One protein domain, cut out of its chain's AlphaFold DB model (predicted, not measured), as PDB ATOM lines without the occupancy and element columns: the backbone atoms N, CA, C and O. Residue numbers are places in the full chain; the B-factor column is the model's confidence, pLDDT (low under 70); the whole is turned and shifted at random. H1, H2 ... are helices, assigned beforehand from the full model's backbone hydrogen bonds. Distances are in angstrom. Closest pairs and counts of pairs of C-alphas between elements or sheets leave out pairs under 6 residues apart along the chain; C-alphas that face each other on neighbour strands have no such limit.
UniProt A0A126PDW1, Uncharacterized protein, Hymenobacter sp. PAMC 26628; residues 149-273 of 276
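AT A GLANCE: This is residues 149 to 273 of the 276 residues of an uncharacterized protein of Hymenobacter sp. PAMC 26628 (UniProt A0A126PDW1). A rounded cluster of helices is built round H6 as its core, with the long helices H2, H3 and H8 packed on different sides of H6 and short H1 and H7 against it as well. H5 folds back from H6 in a hairpin, H4 packs on H5 and H3 away from the core, and the short last helix H9 meets H5. The printed part has 125 residues with nine named helices, H1 to H9 in order along the chain, and no named strand; the class is all helix. The packing of the helices is mostly crossed. The whole is compact, with a radius of gyration of the C-alphas of 14.0 A and spans of 38 by 32 by 25 A.

IN THESE COORDINATES: H1, residues 150 to 154, begins at C-alpha 150 at (5.586, -34.778, 20.202). H2, residues 156 to 174, is the longest helix at 26.9 A. H3, residues 177 to 192, measures 22.8 A, and H4, residues 196 to 205, 14.5 A. H5 holds residues 215 to 222. H6, residues 224 to 238, runs 21.3 A from C-alpha 224 at (18.190, -36.630, 15.785). H7 holds residues 243 to 248, and H8, residues 251 to 264, measures 19.5 A. H9, residues 270 to 273, ends at C-alpha 273 at (23.964, -31.602, 24.239).

HOW THE PARTS SIT: H6 is the hub, touching six other helices. H1 touches it, the closest C-alphas being those of Leu 153 and Cys 228, 5.4 A apart. H2 touches it at a shallow tilt of 34.8 degrees, only just short of steep, the same way; the closest C-alphas, of Ala 166 and Glu 238, are 5.0 A apart. H3, with residues 187 to 192 alone, touches it at a steep tilt of 41 degrees, opposite ways, closest at the C-alphas of Leu 191 and Lys 226, 6.2 A. H5 and H6 form a helical hairpin, closest at the C-alphas of Arg 220 and Ala 227, 5.1 A. H7 touches H6 at the C-alphas of Met 233 and Ile 246, 7.1 A. H8 touches residues 225 to 230 of H6 at a steep tilt of 44 degrees, opposite ways, closest at the C-alphas of Ala 225 and Phe 259, 5.0 A. Farther out, H4 touches H5, closest at the C-alphas of Pro 196 and Gly 215, 4.5 A, and is apart from H6. H9 only just touches H5, with 3 pairs of C-alphas within 8 A, the closest those of Gln 221 and Glu 271, 6.8 A. Every O i to N i+4 pair is within hydrogen-bond range in H2, H3, H4, H5, H6 and H7; H8 has 9 of 10, H1 has 0 of 1 but 2 of 2 O i to N i+3 pairs, and H9 is too short for an O i to N i+4 pair.

THE WHOLE: The two C-alphas farthest apart, of Asn 175 and Cys 265, are 41.9 A apart. The printed part has no cut and no long link; H4 to H5 is a short link of 9 residues. The mean pLDDT of the printed part is 87.7, and residues 268 to 273 are under 70.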
ATOM      1  N   PRO A 149       2.995 -37.078  23.486       88.44
ATOM      2  CA  PRO A 149       3.235 -35.693  23.118       88.44
ATOM      3  C   PRO A 149       4.487 -35.611  22.243       88.44
ATOM      4  O   PRO A 149       5.509 -36.195  22.598       88.44
ATOM      5  N   LEU A 150       4.453 -34.853  21.142       85.75
ATOM      6  CA  LEU A 150       5.586 -34.778  20.202       85.75
ATOM      7  C   LEU A 150       6.913 -34.435  20.896       85.75
ATOM      8  O   LEU A 150       7.958 -34.980  20.561       85.75
ATOM      9  N   VAL A 151       6.870 -33.586  21.925       86.38
ATOM     10  CA  VAL A 151       8.048 -33.235  22.729       86.38
ATOM     11  C   VAL A 151       8.671 -34.434  23.452       86.38
ATOM     12  O   VAL A 151       9.880 -34.464  23.641       86.38
ATOM     13  N   ALA A 152       7.883 -35.436  23.845       88.38
ATOM     14  CA  ALA A 152       8.386 -36.616  24.539       88.38
ATOM     15  C   ALA A 152       9.173 -37.545  23.602       88.38
ATOM     16  O   ALA A 152      10.094 -38.220  24.059       88.38
ATOM     17  N   LEU A 153       8.894 -37.514  22.292       89.31
ATOM     18  CA  LEU A 153       9.624 -38.284  21.279       89.31
ATOM     19  C   LEU A 153      11.074 -37.818  21.093       89.31
ATOM     20  O   LEU A 153      11.876 -38.544  20.505       89.31
ATOM     21  N   THR A 154      11.451 -36.652  21.628       87.12
ATOM     22  CA  THR A 154      12.857 -36.215  21.659       87.12
ATOM     23  C   THR A 154      13.687 -36.969  22.697       87.12
ATOM     24  O   THR A 154      14.913 -36.899  22.677       87.12
ATOM     25  N   ARG A 155      13.057 -37.729  23.602       87.62
ATOM     26  CA  ARG A 155      13.760 -38.487  24.636       87.62
ATOM     27  C   ARG A 155      14.101 -39.902  24.176       87.62
ATOM     28  O   ARG A 155      13.239 -40.650  23.720       87.62
ATOM     29  N   THR A 156      15.343 -40.322  24.391       87.69
ATOM     30  CA  THR A 156      15.831 -41.649  23.986       87.69
ATOM     31  C   THR A 156      15.073 -42.803  24.634       87.69
ATOM     32  O   THR A 156      14.812 -43.810  23.979       87.69
ATOM     33  N   ASP A 157      14.718 -42.689  25.914       87.94
ATOM     34  CA  ASP A 157      13.998 -43.739  26.635       87.94
ATOM     35  C   ASP A 157      12.608 -43.987  26.037       87.94
ATOM     36  O   ASP A 157      12.204 -45.140  25.859       87.94
ATOM     37  N   VAL A 158      11.931 -42.915  25.620       89.50
ATOM     38  CA  VAL A 158      10.649 -42.972  24.905       89.50
ATOM     39  C   VAL A 158      10.840 -43.607  23.525       89.50
ATOM     40  O   VAL A 158      10.164 -44.579  23.195       89.50
ATOM     41  N   GLN A 159      11.838 -43.167  22.753       91.25
ATOM     42  CA  GLN A 159      12.139 -43.750  21.437       91.25
ATOM     43  C   GLN A 159      12.453 -45.255  21.512       91.25
ATOM     44  O   GLN A 159      12.015 -46.035  20.668       91.25
ATOM     45  N   VAL A 160      13.222 -45.694  22.514       90.44
ATOM     46  CA  VAL A 160      13.533 -47.118  22.731       90.44
ATOM     47  C   VAL A 160      12.284 -47.902  23.132       90.44
ATOM     48  O   VAL A 160      12.143 -49.057  22.725       90.44
ATOM     49  N   THR A 161      11.385 -47.292  23.904       90.88
ATOM     50  CA  THR A 161      10.110 -47.902  24.291       90.88
ATOM     51  C   THR A 161       9.245 -48.175  23.064       90.88
ATOM     52  O   THR A 161       8.833 -49.320  22.886       90.88
ATOM     53  N   HIS A 162       9.082 -47.205  22.158       91.56
ATOM     54  CA  HIS A 162       8.307 -47.410  20.927       91.56
ATOM     55  C   HIS A 162       8.926 -48.450  19.995       91.56
ATOM     56  O   HIS A 162       8.212 -49.302  19.480       91.56
ATOM     57  N   VAL A 163      10.256 -48.482  19.846       91.94
ATOM     58  CA  VAL A 163      10.921 -49.545  19.069       91.94
ATOM     59  C   VAL A 163      10.594 -50.931  19.638       91.94
ATOM     60  O   VAL A 163      10.292 -51.860  18.891       91.94
ATOM     61  N   LYS A 164      10.640 -51.097  20.967       91.50
ATOM     62  CA  LYS A 164      10.304 -52.374  21.616       91.50
ATOM     63  C   LYS A 164       8.822 -52.715  21.474       91.50
ATOM     64  O   LYS A 164       8.502 -53.882  21.254       91.50
ATOM     65  N   ALA A 165       7.946 -51.725  21.602       88.50
ATOM     66  CA  ALA A 165       6.504 -51.896  21.491       88.50
ATOM     67  C   ALA A 165       6.093 -52.286  20.063       88.50
ATOM     68  O   ALA A 165       5.434 -53.310  19.886       88.50
ATOM     69  N   ALA A 166       6.604 -51.583  19.047       89.81
ATOM     70  CA  ALA A 166       6.427 -51.934  17.639       89.81
ATOM     71  C   ALA A 166       6.956 -53.342  17.338       89.81
ATOM     72  O   ALA A 166       6.280 -54.135  16.684       89.81
ATOM     73  N   ASN A 167       8.122 -53.709  17.879       91.44
ATOM     74  CA  ASN A 167       8.659 -55.056  17.706       91.44
ATOM     75  C   ASN A 167       7.757 -56.124  18.339       91.44
ATOM     76  O   ASN A 167       7.495 -57.158  17.728       91.44
ATOM     77  N   ALA A 168       7.248 -55.882  19.549       86.31
ATOM     78  CA  ALA A 168       6.312 -56.791  20.197       86.31
ATOM     79  C   ALA A 168       4.996 -56.907  19.412       86.31
ATOM     80  O   ALA A 168       4.465 -58.008  19.278       86.31
ATOM     81  N   TYR A 169       4.486 -55.798  18.875       87.19
ATOM     82  CA  TYR A 169       3.288 -55.766  18.042       87.19
ATOM     83  C   TYR A 169       3.466 -56.577  16.751       87.19
ATOM     84  O   TYR A 169       2.711 -57.517  16.504       87.19
ATOM     85  N   LEU A 170       4.520 -56.299  15.980       86.75
ATOM     86  CA  LEU A 170       4.821 -57.013  14.736       86.75
ATOM     87  C   LEU A 170       5.078 -58.505  14.976       86.75
ATOM     88  O   LEU A 170       4.612 -59.346  14.207       86.75
ATOM     89  N   TRP A 171       5.761 -58.849  16.072       86.50
ATOM     90  CA  TRP A 171       5.969 -60.241  16.464       86.50
ATOM     91  C   TRP A 171       4.653 -60.958  16.771       86.50
ATOM     92  O   TRP A 171       4.472 -62.098  16.358       86.50
ATOM     93  N   ARG A 172       3.712 -60.306  17.462       83.50
ATOM     94  CA  ARG A 172       2.394 -60.901  17.751       83.50
ATOM     95  C   ARG A 172       1.584 -61.160  16.483       83.50
ATOM     96  O   ARG A 172       0.845 -62.135  16.452       83.50
ATOM     97  N   LEU A 173       1.709 -60.298  15.475       79.12
ATOM     98  CA  LEU A 173       0.963 -60.432  14.225       79.12
ATOM     99  C   LEU A 173       1.531 -61.507  13.301       79.12
ATOM    100  O   LEU A 173       0.776 -62.321  12.779       79.12
ATOM    101  N   ALA A 174       2.845 -61.492  13.076       81.06
ATOM    102  CA  ALA A 174       3.470 -62.331  12.056       81.06
ATOM    103  C   ALA A 174       4.228 -63.536  12.629       81.06
ATOM    104  O   ALA A 174       4.421 -64.521  11.922       81.06
ATOM    105  N   ASN A 175       4.680 -63.457  13.886       86.12
ATOM    106  CA  ASN A 175       5.562 -64.437  14.532       86.12
ATOM    107  C   ASN A 175       6.787 -64.818  13.668       86.12
ATOM    108  O   ASN A 175       7.255 -65.955  13.695       86.12
ATOM    109  N   ASP A 176       7.297 -63.856  12.891       81.19
ATOM    110  CA  ASP A 176       8.404 -64.024  11.950       81.19
ATOM    111  C   ASP A 176       9.487 -62.950  12.196       81.19
ATOM    112  O   ASP A 176       9.214 -61.748  12.067       81.19
ATOM    113  N   PRO A 177      10.736 -63.348  12.519       86.25
ATOM    114  CA  PRO A 177      11.859 -62.426  12.654       86.25
ATOM    115  C   PRO A 177      12.122 -61.557  11.416       86.25
ATOM    116  O   PRO A 177      12.612 -60.432  11.548       86.25
ATOM    117  N   HIS A 178      11.817 -62.045  10.212       90.50
ATOM    118  CA  HIS A 178      12.071 -61.303   8.980       90.50
ATOM    119  C   HIS A 178      11.214 -60.042   8.868       90.50
ATOM    120  O   HIS A 178      11.710 -59.032   8.360       90.50
ATOM    121  N   VAL A 179       9.995 -60.044   9.414       89.31
ATOM    122  CA  VAL A 179       9.105 -58.871   9.419       89.31
ATOM    123  C   VAL A 179       9.709 -57.725  10.232       89.31
ATOM    124  O   VAL A 179       9.709 -56.579   9.784       89.31
ATOM    125  N   LEU A 180      10.328 -58.025  11.379       90.62
ATOM    126  CA  LEU A 180      11.032 -57.033  12.206       90.62
ATOM    127  C   LEU A 180      12.219 -56.410  11.460       90.62
ATOM    128  O   LEU A 180      12.423 -55.193  11.466       90.62
ATOM    129  N   ILE A 181      13.011 -57.255  10.794       90.88
ATOM    130  CA  ILE A 181      14.176 -56.821  10.018       90.88
ATOM    131  C   ILE A 181      13.730 -55.927   8.857       90.88
ATOM    132  O   ILE A 181      14.336 -54.880   8.614       90.88
ATOM    133  N   GLN A 182      12.678 -56.324   8.141       93.50
ATOM    134  CA  GLN A 182      12.117 -55.559   7.032       93.50
ATOM    135  C   GLN A 182      11.542 -54.221   7.500       93.50
ATOM    136  O   GLN A 182      11.871 -53.203   6.891       93.50
ATOM    137  N   HIS A 183      10.804 -54.192   8.613       94.06
ATOM    138  CA  HIS A 183      10.296 -52.963   9.235       94.06
ATOM    139  C   HIS A 183      11.423 -51.964   9.500       94.06
ATOM    140  O   HIS A 183      11.413 -50.842   8.993       94.06
ATOM    141  N   HIS A 184      12.473 -52.378  10.217       93.31
ATOM    142  CA  HIS A 184      13.600 -51.489  10.505       93.31
ATOM    143  C   HIS A 184      14.333 -51.022   9.240       93.31
ATOM    144  O   HIS A 184      14.804 -49.882   9.196       93.31
ATOM    145  N   ARG A 185      14.425 -51.869   8.206       95.06
ATOM    146  CA  ARG A 185      14.990 -51.481   6.905       95.06
ATOM    147  C   ARG A 185      14.129 -50.435   6.205       95.06
ATOM    148  O   ARG A 185      14.690 -49.460   5.718       95.06
ATOM    149  N   GLN A 186      12.813 -50.619   6.178       94.88
ATOM    150  CA  GLN A 186      11.876 -49.698   5.538       94.88
ATOM    151  C   GLN A 186      11.825 -48.349   6.254       94.88
ATOM    152  O   GLN A 186      11.927 -47.324   5.588       94.88
ATOM    153  N   VAL A 187      11.770 -48.318   7.591       95.62
ATOM    154  CA  VAL A 187      11.817 -47.041   8.328       95.62
ATOM    155  C   VAL A 187      13.116 -46.283   8.037       95.62
ATOM    156  O   VAL A 187      13.077 -45.093   7.731       95.62
ATOM    157  N   MET A 188      14.270 -46.962   8.075       95.94
ATOM    158  CA  MET A 188      15.550 -46.323   7.732       95.94
ATOM    159  C   MET A 188      15.565 -45.819   6.286       95.94
ATOM    160  O   MET A 188      16.025 -44.705   6.034       95.94
ATOM    161  N   TRP A 189      15.028 -46.601   5.349       95.44
ATOM    162  CA  TRP A 189      14.938 -46.223   3.945       95.44
ATOM    163  C   TRP A 189      14.071 -44.978   3.737       95.44
ATOM    164  O   TRP A 189      14.503 -44.048   3.063       95.44
ATOM    165  N   LEU A 190      12.893 -44.914   4.360       95.25
ATOM    166  CA  LEU A 190      11.976 -43.778   4.237       95.25
ATOM    167  C   LEU A 190      12.576 -42.466   4.762       95.25
ATOM    168  O   LEU A 190      12.267 -41.402   4.236       95.25
ATOM    169  N   LEU A 191      13.433 -42.534   5.783       94.19
ATOM    170  CA  LEU A 191      13.999 -41.349   6.435       94.19
ATOM    171  C   LEU A 191      15.364 -40.934   5.882       94.19
ATOM    172  O   LEU A 191      15.693 -39.751   5.852       94.19
ATOM    173  N   THR A 192      16.189 -41.903   5.490       93.81
ATOM    174  CA  THR A 192      17.595 -41.663   5.121       93.81
ATOM    175  C   THR A 192      17.928 -42.072   3.696       93.81
ATOM    176  O   THR A 192      19.045 -41.824   3.253       93.81
ATOM    177  N   THR A 193      17.001 -42.706   2.969       93.44
ATOM    178  CA  THR A 193      17.230 -43.351   1.657       93.44
ATOM    179  C   THR A 193      18.319 -44.429   1.673       93.44
ATOM    180  O   THR A 193      18.855 -44.819   0.639       93.44
ATOM    181  N   ARG A 194      18.666 -44.930   2.865       93.12
ATOM    182  CA  ARG A 194      19.727 -45.912   3.091       93.12
ATOM    183  C   ARG A 194      19.221 -47.015   4.006       93.12
ATOM    184  O   ARG A 194      18.371 -46.809   4.870       93.12
ATOM    185  N   THR A 195      19.757 -48.216   3.833       92.75
ATOM    186  CA  THR A 195      19.499 -49.327   4.762       92.75
ATOM    187  C   THR A 195      20.302 -49.152   6.061       92.75
ATOM    188  O   THR A 195      21.337 -48.482   6.046       92.75
ATOM    189  N   PRO A 196      19.913 -49.802   7.181       92.06
ATOM    190  CA  PRO A 196      20.649 -49.709   8.443       92.06
ATOM    191  C   PRO A 196      22.145 -50.030   8.306       92.06
ATOM    192  O   PRO A 196      22.978 -49.376   8.926       92.06
ATOM    193  N   SER A 197      22.498 -51.025   7.486       91.38
ATOM    194  CA  SER A 197      23.889 -51.438   7.273       91.38
ATOM    195  C   SER A 197      24.684 -50.434   6.438       91.38
ATOM    196  O   SER A 197      25.842 -50.184   6.756       91.38
ATOM    197  N   GLN A 198      24.075 -49.855   5.395       92.50
ATOM    198  CA  GLN A 198      24.699 -48.789   4.599       92.50
ATOM    199  C   GLN A 198      24.920 -47.547   5.459       92.50
ATOM    200  O   GLN A 198      26.037 -47.067   5.553       92.50
ATOM    201  N   TYR A 199      23.892 -47.119   6.195       92.69
ATOM    202  CA  TYR A 199      23.977 -45.946   7.062       92.69
ATOM    203  C   TYR A 199      25.083 -46.075   8.121       92.69
ATOM    204  O   TYR A 199      25.832 -45.135   8.376       92.69
ATOM    205  N   ARG A 200      25.246 -47.270   8.709       92.88
ATOM    206  CA  ARG A 200      26.365 -47.557   9.618       92.88
ATOM    207  C   ARG A 200      27.724 -47.478   8.927       92.88
ATOM    208  O   ARG A 200      28.665 -46.999   9.548       92.88
ATOM    209  N   ARG A 201      27.843 -47.973   7.693       90.62
ATOM    210  CA  ARG A 201      29.094 -47.919   6.923       90.62
ATOM    211  C   ARG A 201      29.496 -46.472   6.657       90.62
ATOM    212  O   ARG A 201      30.618 -46.106   6.978       90.62
ATOM    213  N   ASP A 202      28.553 -45.654   6.207       90.12
ATOM    214  CA  ASP A 202      28.792 -44.233   5.955       90.12
ATOM    215  C   ASP A 202      29.227 -43.509   7.238       90.12
ATOM    216  O   ASP A 202      30.109 -42.657   7.213       90.12
ATOM    217  N   ALA A 203      28.650 -43.858   8.393       88.69
ATOM    218  CA  ALA A 203      29.069 -43.288   9.673       88.69
ATOM    219  C   ALA A 203      30.525 -43.648  10.033       88.69
ATOM    220  O   ALA A 203      31.257 -42.784  10.515       88.69
ATOM    221  N   VAL A 204      30.967 -44.888   9.767       90.00
ATOM    222  CA  VAL A 204      32.381 -45.294   9.935       90.00
ATOM    223  C   VAL A 204      33.289 -44.493   9.009       90.00
ATOM    224  O   VAL A 204      34.329 -44.012   9.451       90.00
ATOM    225  N   GLU A 205      32.903 -44.345   7.740       89.00
ATOM    226  CA  GLU A 205      33.668 -43.587   6.741       89.00
ATOM    227  C   GLU A 205      33.820 -42.113   7.141       89.00
ATOM    228  O   GLU A 205      34.881 -41.527   6.947       89.00
ATOM    229  N   ASN A 206      32.809 -41.544   7.801       86.75
ATOM    230  CA  ASN A 206      32.849 -40.197   8.377       86.75
ATOM    231  C   ASN A 206      33.560 -40.122   9.748       86.75
ATOM    232  O   ASN A 206      33.459 -39.113  10.444       86.75
ATOM    233  N   GLY A 207      34.275 -41.174  10.162       84.62
ATOM    234  CA  GLY A 207      35.108 -41.186  11.369       84.62
ATOM    235  C   GLY A 207      34.375 -41.511  12.677       84.62
ATOM    236  O   GLY A 207      34.979 -41.432  13.748       84.62
ATOM    237  N   MET A 208      33.098 -41.908  12.636       83.69
ATOM    238  CA  MET A 208      32.340 -42.276  13.835       83.69
ATOM    239  C   MET A 208      32.635 -43.718  14.274       83.69
ATOM    240  O   MET A 208      32.559 -44.676  13.501       83.69
ATOM    241  N   ARG A 209      32.894 -43.916  15.571       83.69
ATOM    242  CA  ARG A 209      33.097 -45.249  16.154       83.69
ATOM    243  C   ARG A 209      31.754 -45.941  16.434       83.69
ATOM    244  O   ARG A 209      31.154 -45.731  17.481       83.69
ATOM    245  N   VAL A 210      31.307 -46.817  15.529       80.00
ATOM    246  CA  VAL A 210      29.971 -47.470  15.579       80.00
ATOM    247  C   VAL A 210      29.992 -48.994  15.806       80.00
ATOM    248  O   VAL A 210      29.021 -49.688  15.485       80.00
ATOM    249  N   SER A 211      31.086 -49.557  16.338       71.38
ATOM    250  CA  SER A 211      31.299 -51.018  16.412       71.38
ATOM    251  C   SER A 211      30.172 -51.785  17.123       71.38
ATOM    252  O   SER A 211      29.836 -52.889  16.702       71.38
ATOM    253  N   SER A 212      29.532 -51.187  18.132       79.44
ATOM    254  CA  SER A 212      28.413 -51.770  18.894       79.44
ATOM    255  C   SER A 212      27.054 -51.092  18.662       79.44
ATOM    256  O   SER A 212      26.065 -51.494  19.272       79.44
ATOM    257  N   LEU A 213      26.976 -50.073  17.797       84.88
ATOM    258  CA  LEU A 213      25.754 -49.288  17.597       84.88
ATOM    259  C   LEU A 213      24.894 -49.863  16.467       84.88
ATOM    260  O   LEU A 213      25.374 -50.138  15.366       84.88
ATOM    261  N   SER A 214      23.596 -50.009  16.724       87.88
ATOM    262  CA  SER A 214      22.583 -50.311  15.708       87.88
ATOM    263  C   SER A 214      22.326 -49.109  14.792       87.88
ATOM    264  O   SER A 214      22.590 -47.967  15.161       87.88
ATOM    265  N   GLY A 215      21.737 -49.340  13.611       89.50
ATOM    266  CA  GLY A 215      21.410 -48.254  12.673       89.50
ATOM    267  C   GLY A 215      20.519 -47.163  13.285       89.50
ATOM    268  O   GLY A 215      20.770 -45.986  13.063       89.50
ATOM    269  N   ARG A 216      19.547 -47.533  14.137       89.75
ATOM    270  CA  ARG A 216      18.707 -46.568  14.872       89.75
ATOM    271  C   ARG A 216      19.493 -45.784  15.928       89.75
ATOM    272  O   ARG A 216      19.192 -44.620  16.146       89.75
ATOM    273  N   GLN A 217      20.488 -46.394  16.576       90.25
ATOM    274  CA  GLN A 217      21.355 -45.680  17.524       90.25
ATOM    275  C   GLN A 217      22.280 -44.691  16.811       90.25
ATOM    276  O   GLN A 217      22.439 -43.576  17.288       90.25
ATOM    277  N   VAL A 218      22.834 -45.066  15.654       90.62
ATOM    278  CA  VAL A 218      23.619 -44.145  14.818       90.62
ATOM    279  C   VAL A 218      22.744 -42.991  14.316       90.62
ATOM    280  O   VAL A 218      23.161 -41.839  14.380       90.62
ATOM    281  N   LEU A 219      21.499 -43.274  13.910       91.25
ATOM    282  CA  LEU A 219      20.536 -42.252  13.487       91.25
ATOM    283  C   LEU A 219      20.276 -41.206  14.581       91.25
ATOM    284  O   LEU A 219      20.232 -40.023  14.275       91.25
ATOM    285  N   ARG A 220      20.150 -41.612  15.853       89.12
ATOM    286  CA  ARG A 220      19.955 -40.666  16.970       89.12
ATOM    287  C   ARG A 220      21.109 -39.684  17.139       89.12
ATOM    288  O   ARG A 220      20.870 -38.539  17.500       89.12
ATOM    289  N   GLN A 221      22.335 -40.141  16.888       87.06
ATOM    290  CA  GLN A 221      23.535 -39.328  17.064       87.06
ATOM    291  C   GLN A 221      23.765 -38.373  15.891       87.06
ATOM    292  O   GLN A 221      24.149 -37.231  16.111       87.06
ATOM    293  N   LEU A 222      23.542 -38.836  14.658       87.94
ATOM    294  CA  LEU A 222      23.821 -38.052  13.452       87.94
ATOM    295  C   LEU A 222      22.641 -37.179  13.019       87.94
ATOM    296  O   LEU A 222      22.831 -36.034  12.622       87.94
ATOM    297  N   GLU A 223      21.424 -37.721  13.068       90.56
ATOM    298  CA  GLU A 223      20.216 -37.086  12.533       90.56
ATOM    299  C   GLU A 223      19.049 -37.232  13.530       90.56
ATOM    300  O   GLU A 223      18.087 -37.978  13.307       90.56
ATOM    301  N   PRO A 224      19.121 -36.513  14.661       88.94
ATOM    302  CA  PRO A 224      18.190 -36.630  15.785       88.94
ATOM    303  C   PRO A 224      16.726 -36.380  15.405       88.94
ATOM    304  O   PRO A 224      15.841 -37.069  15.915       88.94
ATOM    305  N   ALA A 225      16.442 -35.439  14.497       90.75
ATOM    306  CA  ALA A 225      15.078 -35.171  14.046       90.75
ATOM    307  C   ALA A 225      14.469 -36.382  13.336       90.75
ATOM    308  O   ALA A 225      13.344 -36.776  13.639       90.75
ATOM    309  N   LYS A 226      15.246 -37.046  12.473       93.50
ATOM    310  CA  LYS A 226      14.828 -38.295  11.824       93.50
ATOM    311  C   LYS A 226      14.616 -39.404  12.846       93.50
ATOM    312  O   LYS A 226      13.684 -40.185  12.694       93.50
ATOM    313  N   ALA A 227      15.431 -39.476  13.898       91.94
ATOM    314  CA  ALA A 227      15.224 -40.454  14.966       91.94
ATOM    315  C   ALA A 227      13.920 -40.216  15.753       91.94
ATOM    316  O   ALA A 227      13.228 -41.184  16.069       91.94
ATOM    317  N   CYS A 228      13.557 -38.954  16.008       92.06
ATOM    318  CA  CYS A 228      12.275 -38.586  16.619       92.06
ATOM    319  C   CYS A 228      11.100 -38.969  15.705       92.06
ATOM    320  O   CYS A 228      10.151 -39.610  16.157       92.06
ATOM    321  N   THR A 229      11.198 -38.666  14.405       94.19
ATOM    322  CA  THR A 229      10.213 -39.093  13.398       94.19
ATOM    323  C   THR A 229      10.057 -40.609  13.392       94.19
ATOM    324  O   THR A 229       8.941 -41.118  13.415       94.19
ATOM    325  N   ALA A 230      11.171 -41.342  13.425       94.75
ATOM    326  CA  ALA A 230      11.167 -42.797  13.412       94.75
ATOM    327  C   ALA A 230      10.433 -43.395  14.624       94.75
ATOM    328  O   ALA A 230       9.781 -44.424  14.481       94.75
ATOM    329  N   ALA A 231      10.510 -42.752  15.793       93.94
ATOM    330  CA  ALA A 231       9.782 -43.181  16.984       93.94
ATOM    331  C   ALA A 231       8.266 -42.968  16.860       93.94
ATOM    332  O   ALA A 231       7.520 -43.862  17.248       93.94
ATOM    333  N   LEU A 232       7.809 -41.861  16.254       93.44
ATOM    334  CA  LEU A 232       6.381 -41.712  15.944       93.44
ATOM    335  C   LEU A 232       5.926 -42.772  14.937       93.44
ATOM    336  O   LEU A 232       4.854 -43.341  15.085       93.44
ATOM    337  N   MET A 233       6.733 -43.057  13.911       95.00
ATOM    338  CA  MET A 233       6.400 -44.109  12.945       95.00
ATOM    339  C   MET A 233       6.234 -45.468  13.640       95.00
ATOM    340  O   MET A 233       5.325 -46.214  13.294       95.00
ATOM    341  N   ASP A 234       7.077 -45.774  14.632       94.75
ATOM    342  CA  ASP A 234       6.961 -46.997  15.432       94.75
ATOM    343  C   ASP A 234       5.681 -46.995  16.303       94.75
ATOM    344  O   ASP A 234       4.994 -48.013  16.360       94.75
ATOM    345  N   GLU A 235       5.305 -45.859  16.907       92.31
ATOM    346  CA  GLU A 235       4.032 -45.698  17.638       92.31
ATOM    347  C   GLU A 235       2.806 -45.885  16.730       92.31
ATOM    348  O   GLU A 235       1.862 -46.588  17.083       92.31
ATOM    349  N   LEU A 236       2.816 -45.305  15.531       91.31
ATOM    350  CA  LEU A 236       1.712 -45.443  14.577       91.31
ATOM    351  C   LEU A 236       1.569 -46.885  14.080       91.31
ATOM    352  O   LEU A 236       0.453 -47.364  13.882       91.31
ATOM    353  N   VAL A 237       2.685 -47.597  13.910       91.44
ATOM    354  CA  VAL A 237       2.657 -49.027  13.580       91.44
ATOM    355  C   VAL A 237       2.075 -49.842  14.728       91.44
ATOM    356  O   VAL A 237       1.247 -50.712  14.475       91.44
ATOM    357  N   GLU A 238       2.430 -49.542  15.979       86.25
ATOM    358  CA  GLU A 238       1.802 -50.151  17.162       86.25
ATOM    359  C   GLU A 238       0.281 -49.911  17.202       86.25
ATOM    360  O   GLU A 238      -0.474 -50.798  17.596       86.25
ATOM    361  N   GLN A 239      -0.177 -48.746  16.741       85.69
ATOM    362  CA  GLN A 239      -1.600 -48.403  16.618       85.69
ATOM    363  C   GLN A 239      -2.286 -49.032  15.388       85.69
ATOM    364  O   GLN A 239      -3.492 -48.872  15.206       85.69
ATOM    365  N   GLY A 240      -1.545 -49.769  14.557       84.62
ATOM    366  CA  GLY A 240      -2.075 -50.529  13.428       84.62
ATOM    367  C   GLY A 240      -1.937 -49.874  12.055       84.62
ATOM    368  O   GLY A 240      -2.413 -50.447  11.074       84.62
ATOM    369  N   CYS A 241      -1.273 -48.723  11.940       87.19
ATOM    370  CA  CYS A 241      -0.962 -48.131  10.639       87.19
ATOM    371  C   CYS A 241       0.162 -48.900   9.931       87.19
ATOM    372  O   CYS A 241       1.137 -49.326  10.547       87.19
ATOM    373  N   THR A 242       0.083 -49.032   8.608       91.31
ATOM    374  CA  THR A 242       1.198 -49.569   7.814       91.31
ATOM    375  C   THR A 242       2.208 -48.471   7.484       91.31
ATOM    376  O   THR A 242       1.866 -47.290   7.388       91.31
ATOM    377  N   LEU A 243       3.470 -48.843   7.244       92.50
ATOM    378  CA  LEU A 243       4.488 -47.876   6.809       92.50
ATOM    379  C   LEU A 243       4.134 -47.203   5.475       92.50
ATOM    380  O   LEU A 243       4.510 -46.054   5.259       92.50
ATOM    381  N   GLU A 244       3.383 -47.882   4.609       91.81
ATOM    382  CA  GLU A 244       2.869 -47.317   3.359       91.81
ATOM    383  C   GLU A 244       1.847 -46.207   3.619       91.81
ATOM    384  O   GLU A 244       1.956 -45.133   3.032       91.81
ATOM    385  N   GLN A 245       0.905 -46.423   4.545       91.25
ATOM    386  CA  GLN A 245      -0.064 -45.401   4.961       91.25
ATOM    387  C   GLN A 245       0.639 -44.189   5.583       91.25
ATOM    388  O   GLN A 245       0.325 -43.047   5.255       91.25
ATOM    389  N   ILE A 246       1.634 -44.437   6.438       93.50
ATOM    390  CA  ILE A 246       2.434 -43.393   7.091       93.50
ATOM    391  C   ILE A 246       3.236 -42.584   6.061       93.50
ATOM    392  O   ILE A 246       3.291 -41.355   6.136       93.50
ATOM    393  N   ALA A 247       3.849 -43.257   5.084       92.62
ATOM    394  CA  ALA A 247       4.591 -42.606   4.009       92.62
ATOM    395  C   ALA A 247       3.666 -41.800   3.086       92.62
ATOM    396  O   ALA A 247       3.988 -40.660   2.754       92.62
ATOM    397  N   ALA A 248       2.505 -42.351   2.720       92.19
ATOM    398  CA  ALA A 248       1.499 -41.671   1.904       92.19
ATOM    399  C   ALA A 248       0.940 -40.415   2.591       92.19
ATOM    400  O   ALA A 248       0.639 -39.431   1.921       92.19
ATOM    401  N   ALA A 249       0.865 -40.414   3.925       92.12
ATOM    402  CA  ALA A 249       0.489 -39.247   4.718       92.12
ATOM    403  C   ALA A 249       1.584 -38.157   4.791       92.12
ATOM    404  O   ALA A 249       1.367 -37.117   5.408       92.12
ATOM    405  N   GLY A 250       2.769 -38.371   4.201       92.44
ATOM    406  CA  GLY A 250       3.862 -37.388   4.184       92.44
ATOM    407  C   GLY A 250       4.534 -37.166   5.545       92.44
ATOM    408  O   GLY A 250       5.220 -36.157   5.750       92.44
ATOM    409  N   ILE A 251       4.339 -38.091   6.490       91.94
ATOM    410  CA  ILE A 251       4.882 -38.006   7.853       91.94
ATOM    411  C   ILE A 251       6.421 -37.988   7.860       91.94
ATOM    412  O   ILE A 251       6.977 -37.126   8.546       91.94
ATOM    413  N   PRO A 252       7.142 -38.843   7.096       92.19
ATOM    414  CA  PRO A 252       8.606 -38.861   7.115       92.19
ATOM    415  C   PRO A 252       9.251 -37.505   6.800       92.19
ATOM    416  O   PRO A 252      10.254 -37.149   7.417       92.19
ATOM    417  N   GLN A 253       8.682 -36.731   5.873       90.25
ATOM    418  CA  GLN A 253       9.221 -35.433   5.461       90.25
ATOM    419  C   GLN A 253       8.755 -34.310   6.394       90.25
ATOM    420  O   GLN A 253       9.576 -33.571   6.940       90.25
ATOM    421  N   THR A 254       7.441 -34.205   6.606       90.56
ATOM    422  CA  THR A 254       6.819 -33.095   7.347       90.56
ATOM    423  C   THR A 254       7.281 -33.065   8.797       90.56
ATOM    424  O   THR A 254       7.651 -32.016   9.327       90.56
ATOM    425  N   LEU A 255       7.300 -34.229   9.443       90.06
ATOM    426  CA  LEU A 255       7.608 -34.308  10.860       90.06
ATOM    427  C   LEU A 255       9.105 -34.168  11.135       90.06
ATOM    428  O   LEU A 255       9.479 -33.566  12.136       90.06
ATOM    429  N   THR A 256       9.961 -34.637  10.224       90.75
ATOM    430  CA  THR A 256      11.408 -34.406  10.333       90.75
ATOM    431  C   THR A 256      11.709 -32.909  10.314       90.75
ATOM    432  O   THR A 256      12.406 -32.424  11.199       90.75
ATOM    433  N   ALA A 257      11.091 -32.151   9.401       89.44
ATOM    434  CA  ALA A 257      11.238 -30.696   9.362       89.44
ATOM    435  C   ALA A 257      10.696 -30.005  10.631       89.44
ATOM    436  O   ALA A 257      11.295 -29.045  11.124       89.44
ATOM    437  N   ALA A 258       9.582 -30.499  11.182       87.31
ATOM    438  CA  ALA A 258       9.026 -29.993  12.435       87.31
ATOM    439  C   ALA A 258       9.961 -30.263  13.624       87.31
ATOM    440  O   ALA A 258      10.243 -29.347  14.399       87.31
ATOM    441  N   PHE A 259      10.508 -31.476  13.744       89.00
ATOM    442  CA  PHE A 259      11.496 -31.792  14.772       89.00
ATOM    443  C   PHE A 259      12.780 -30.981  14.594       89.00
ATOM    444  O   PHE A 259      13.285 -30.462  15.582       89.00
ATOM    445  N   ASP A 260      13.262 -30.763  13.370       86.94
ATOM    446  CA  ASP A 260      14.400 -29.871  13.110       86.94
ATOM    447  C   ASP A 260      14.128 -28.429  13.573       86.94
ATOM    448  O   ASP A 260      15.012 -27.750  14.105       86.94
ATOM    449  N   ALA A 261      12.902 -27.924  13.401       86.06
ATOM    450  CA  ALA A 261      12.506 -26.627  13.947       86.06
ATOM    451  C   ALA A 261      12.497 -26.631  15.487       86.06
ATOM    452  O   ALA A 261      13.034 -25.712  16.102       86.06
ATOM    453  N   MET A 262      11.965 -27.684  16.113       84.62
ATOM    454  CA  MET A 262      11.960 -27.839  17.575       84.62
ATOM    455  C   MET A 262      13.381 -27.908  18.158       84.62
ATOM    456  O   MET A 262      13.664 -27.250  19.161       84.62
ATOM    457  N   LEU A 263      14.286 -28.645  17.506       82.31
ATOM    458  CA  LEU A 263      15.694 -28.752  17.888       82.31
ATOM    459  C   LEU A 263      16.392 -27.385  17.855       82.31
ATOM    460  O   LEU A 263      17.093 -27.038  18.804       82.31
ATOM    461  N   ARG A 264      16.152 -26.579  16.808       82.75
ATOM    462  CA  ARG A 264      16.684 -25.206  16.696       82.75
ATOM    463  C   ARG A 264      16.183 -24.278  17.805       82.75
ATOM    464  O   ARG A 264      16.906 -23.372  18.203       82.75
ATOM    465  N   CYS A 265      14.994 -24.533  18.341       82.75
ATOM    466  CA  CYS A 265      14.440 -23.819  19.492       82.75
ATOM    467  C   CYS A 265      14.932 -24.357  20.854       82.75
ATOM    468  O   CYS A 265      14.408 -23.958  21.891       82.75
ATOM    469  N   GLY A 266      15.912 -25.269  20.881       77.69
ATOM    470  CA  GLY A 266      16.502 -25.806  22.112       77.69
ATOM    471  C   GLY A 266      15.765 -27.008  22.712       77.69
ATOM    472  O   GLY A 266      16.144 -27.496  23.780       77.69
ATOM    473  N   ILE A 267      14.748 -27.540  22.027       75.00
ATOM    474  CA  ILE A 267      14.039 -28.764  22.425       75.00
ATOM    475  C   ILE A 267      14.849 -29.971  21.930       75.00
ATOM    476  O   ILE A 267      14.442 -30.685  21.019       75.00
ATOM    477  N   ALA A 268      16.045 -30.149  22.491       64.12
ATOM    478  CA  ALA A 268      17.008 -31.155  22.057       64.12
ATOM    479  C   ALA A 268      16.952 -32.448  22.899       64.12
ATOM    480  O   ALA A 268      16.895 -32.362  24.133       64.12
ATOM    481  N   PRO A 269      17.065 -33.636  22.269       62.38
ATOM    482  CA  PRO A 269      17.470 -34.868  22.934       62.38
ATOM    483  C   PRO A 269      18.741 -34.638  23.754       62.38
ATOM    484  O   PRO A 269      19.657 -33.941  23.308       62.38
ATOM    485  N   ALA A 270      18.838 -35.262  24.930       54.03
ATOM    486  CA  ALA A 270      20.015 -35.142  25.796       54.03
ATOM    487  C   ALA A 270      21.331 -35.519  25.080       54.03
ATOM    488  O   ALA A 270      22.388 -34.999  25.422       54.03
ATOM    489  N   GLU A 271      21.256 -36.367  24.053       53.16
ATOM    490  CA  GLU A 271      22.386 -36.874  23.267       53.16
ATOM    491  C   GLU A 271      23.014 -35.833  22.323       53.16
ATOM    492  O   GLU A 271      24.183 -35.970  21.975       53.16
ATOM    493  N   LEU A 272      22.298 -34.759  21.962       51.81
ATOM    494  CA  LEU A 272      22.854 -33.649  21.171       51.81
ATOM    495  C   LEU A 272      23.526 -32.569  22.019       51.81
ATOM    496  O   LEU A 272      24.200 -31.698  21.480       51.81
ATOM    497  N   ARG A 273      23.355 -32.602  23.346       51.09
ATOM    498  CA  ARG A 273      23.964 -31.602  24.239       51.09
ATOM    499  C   ARG A 273      25.476 -31.789  24.408       51.09
ATOM    500  O   ARG A 273      26.103 -30.960  25.051       51.09
TER     501      ARG A 273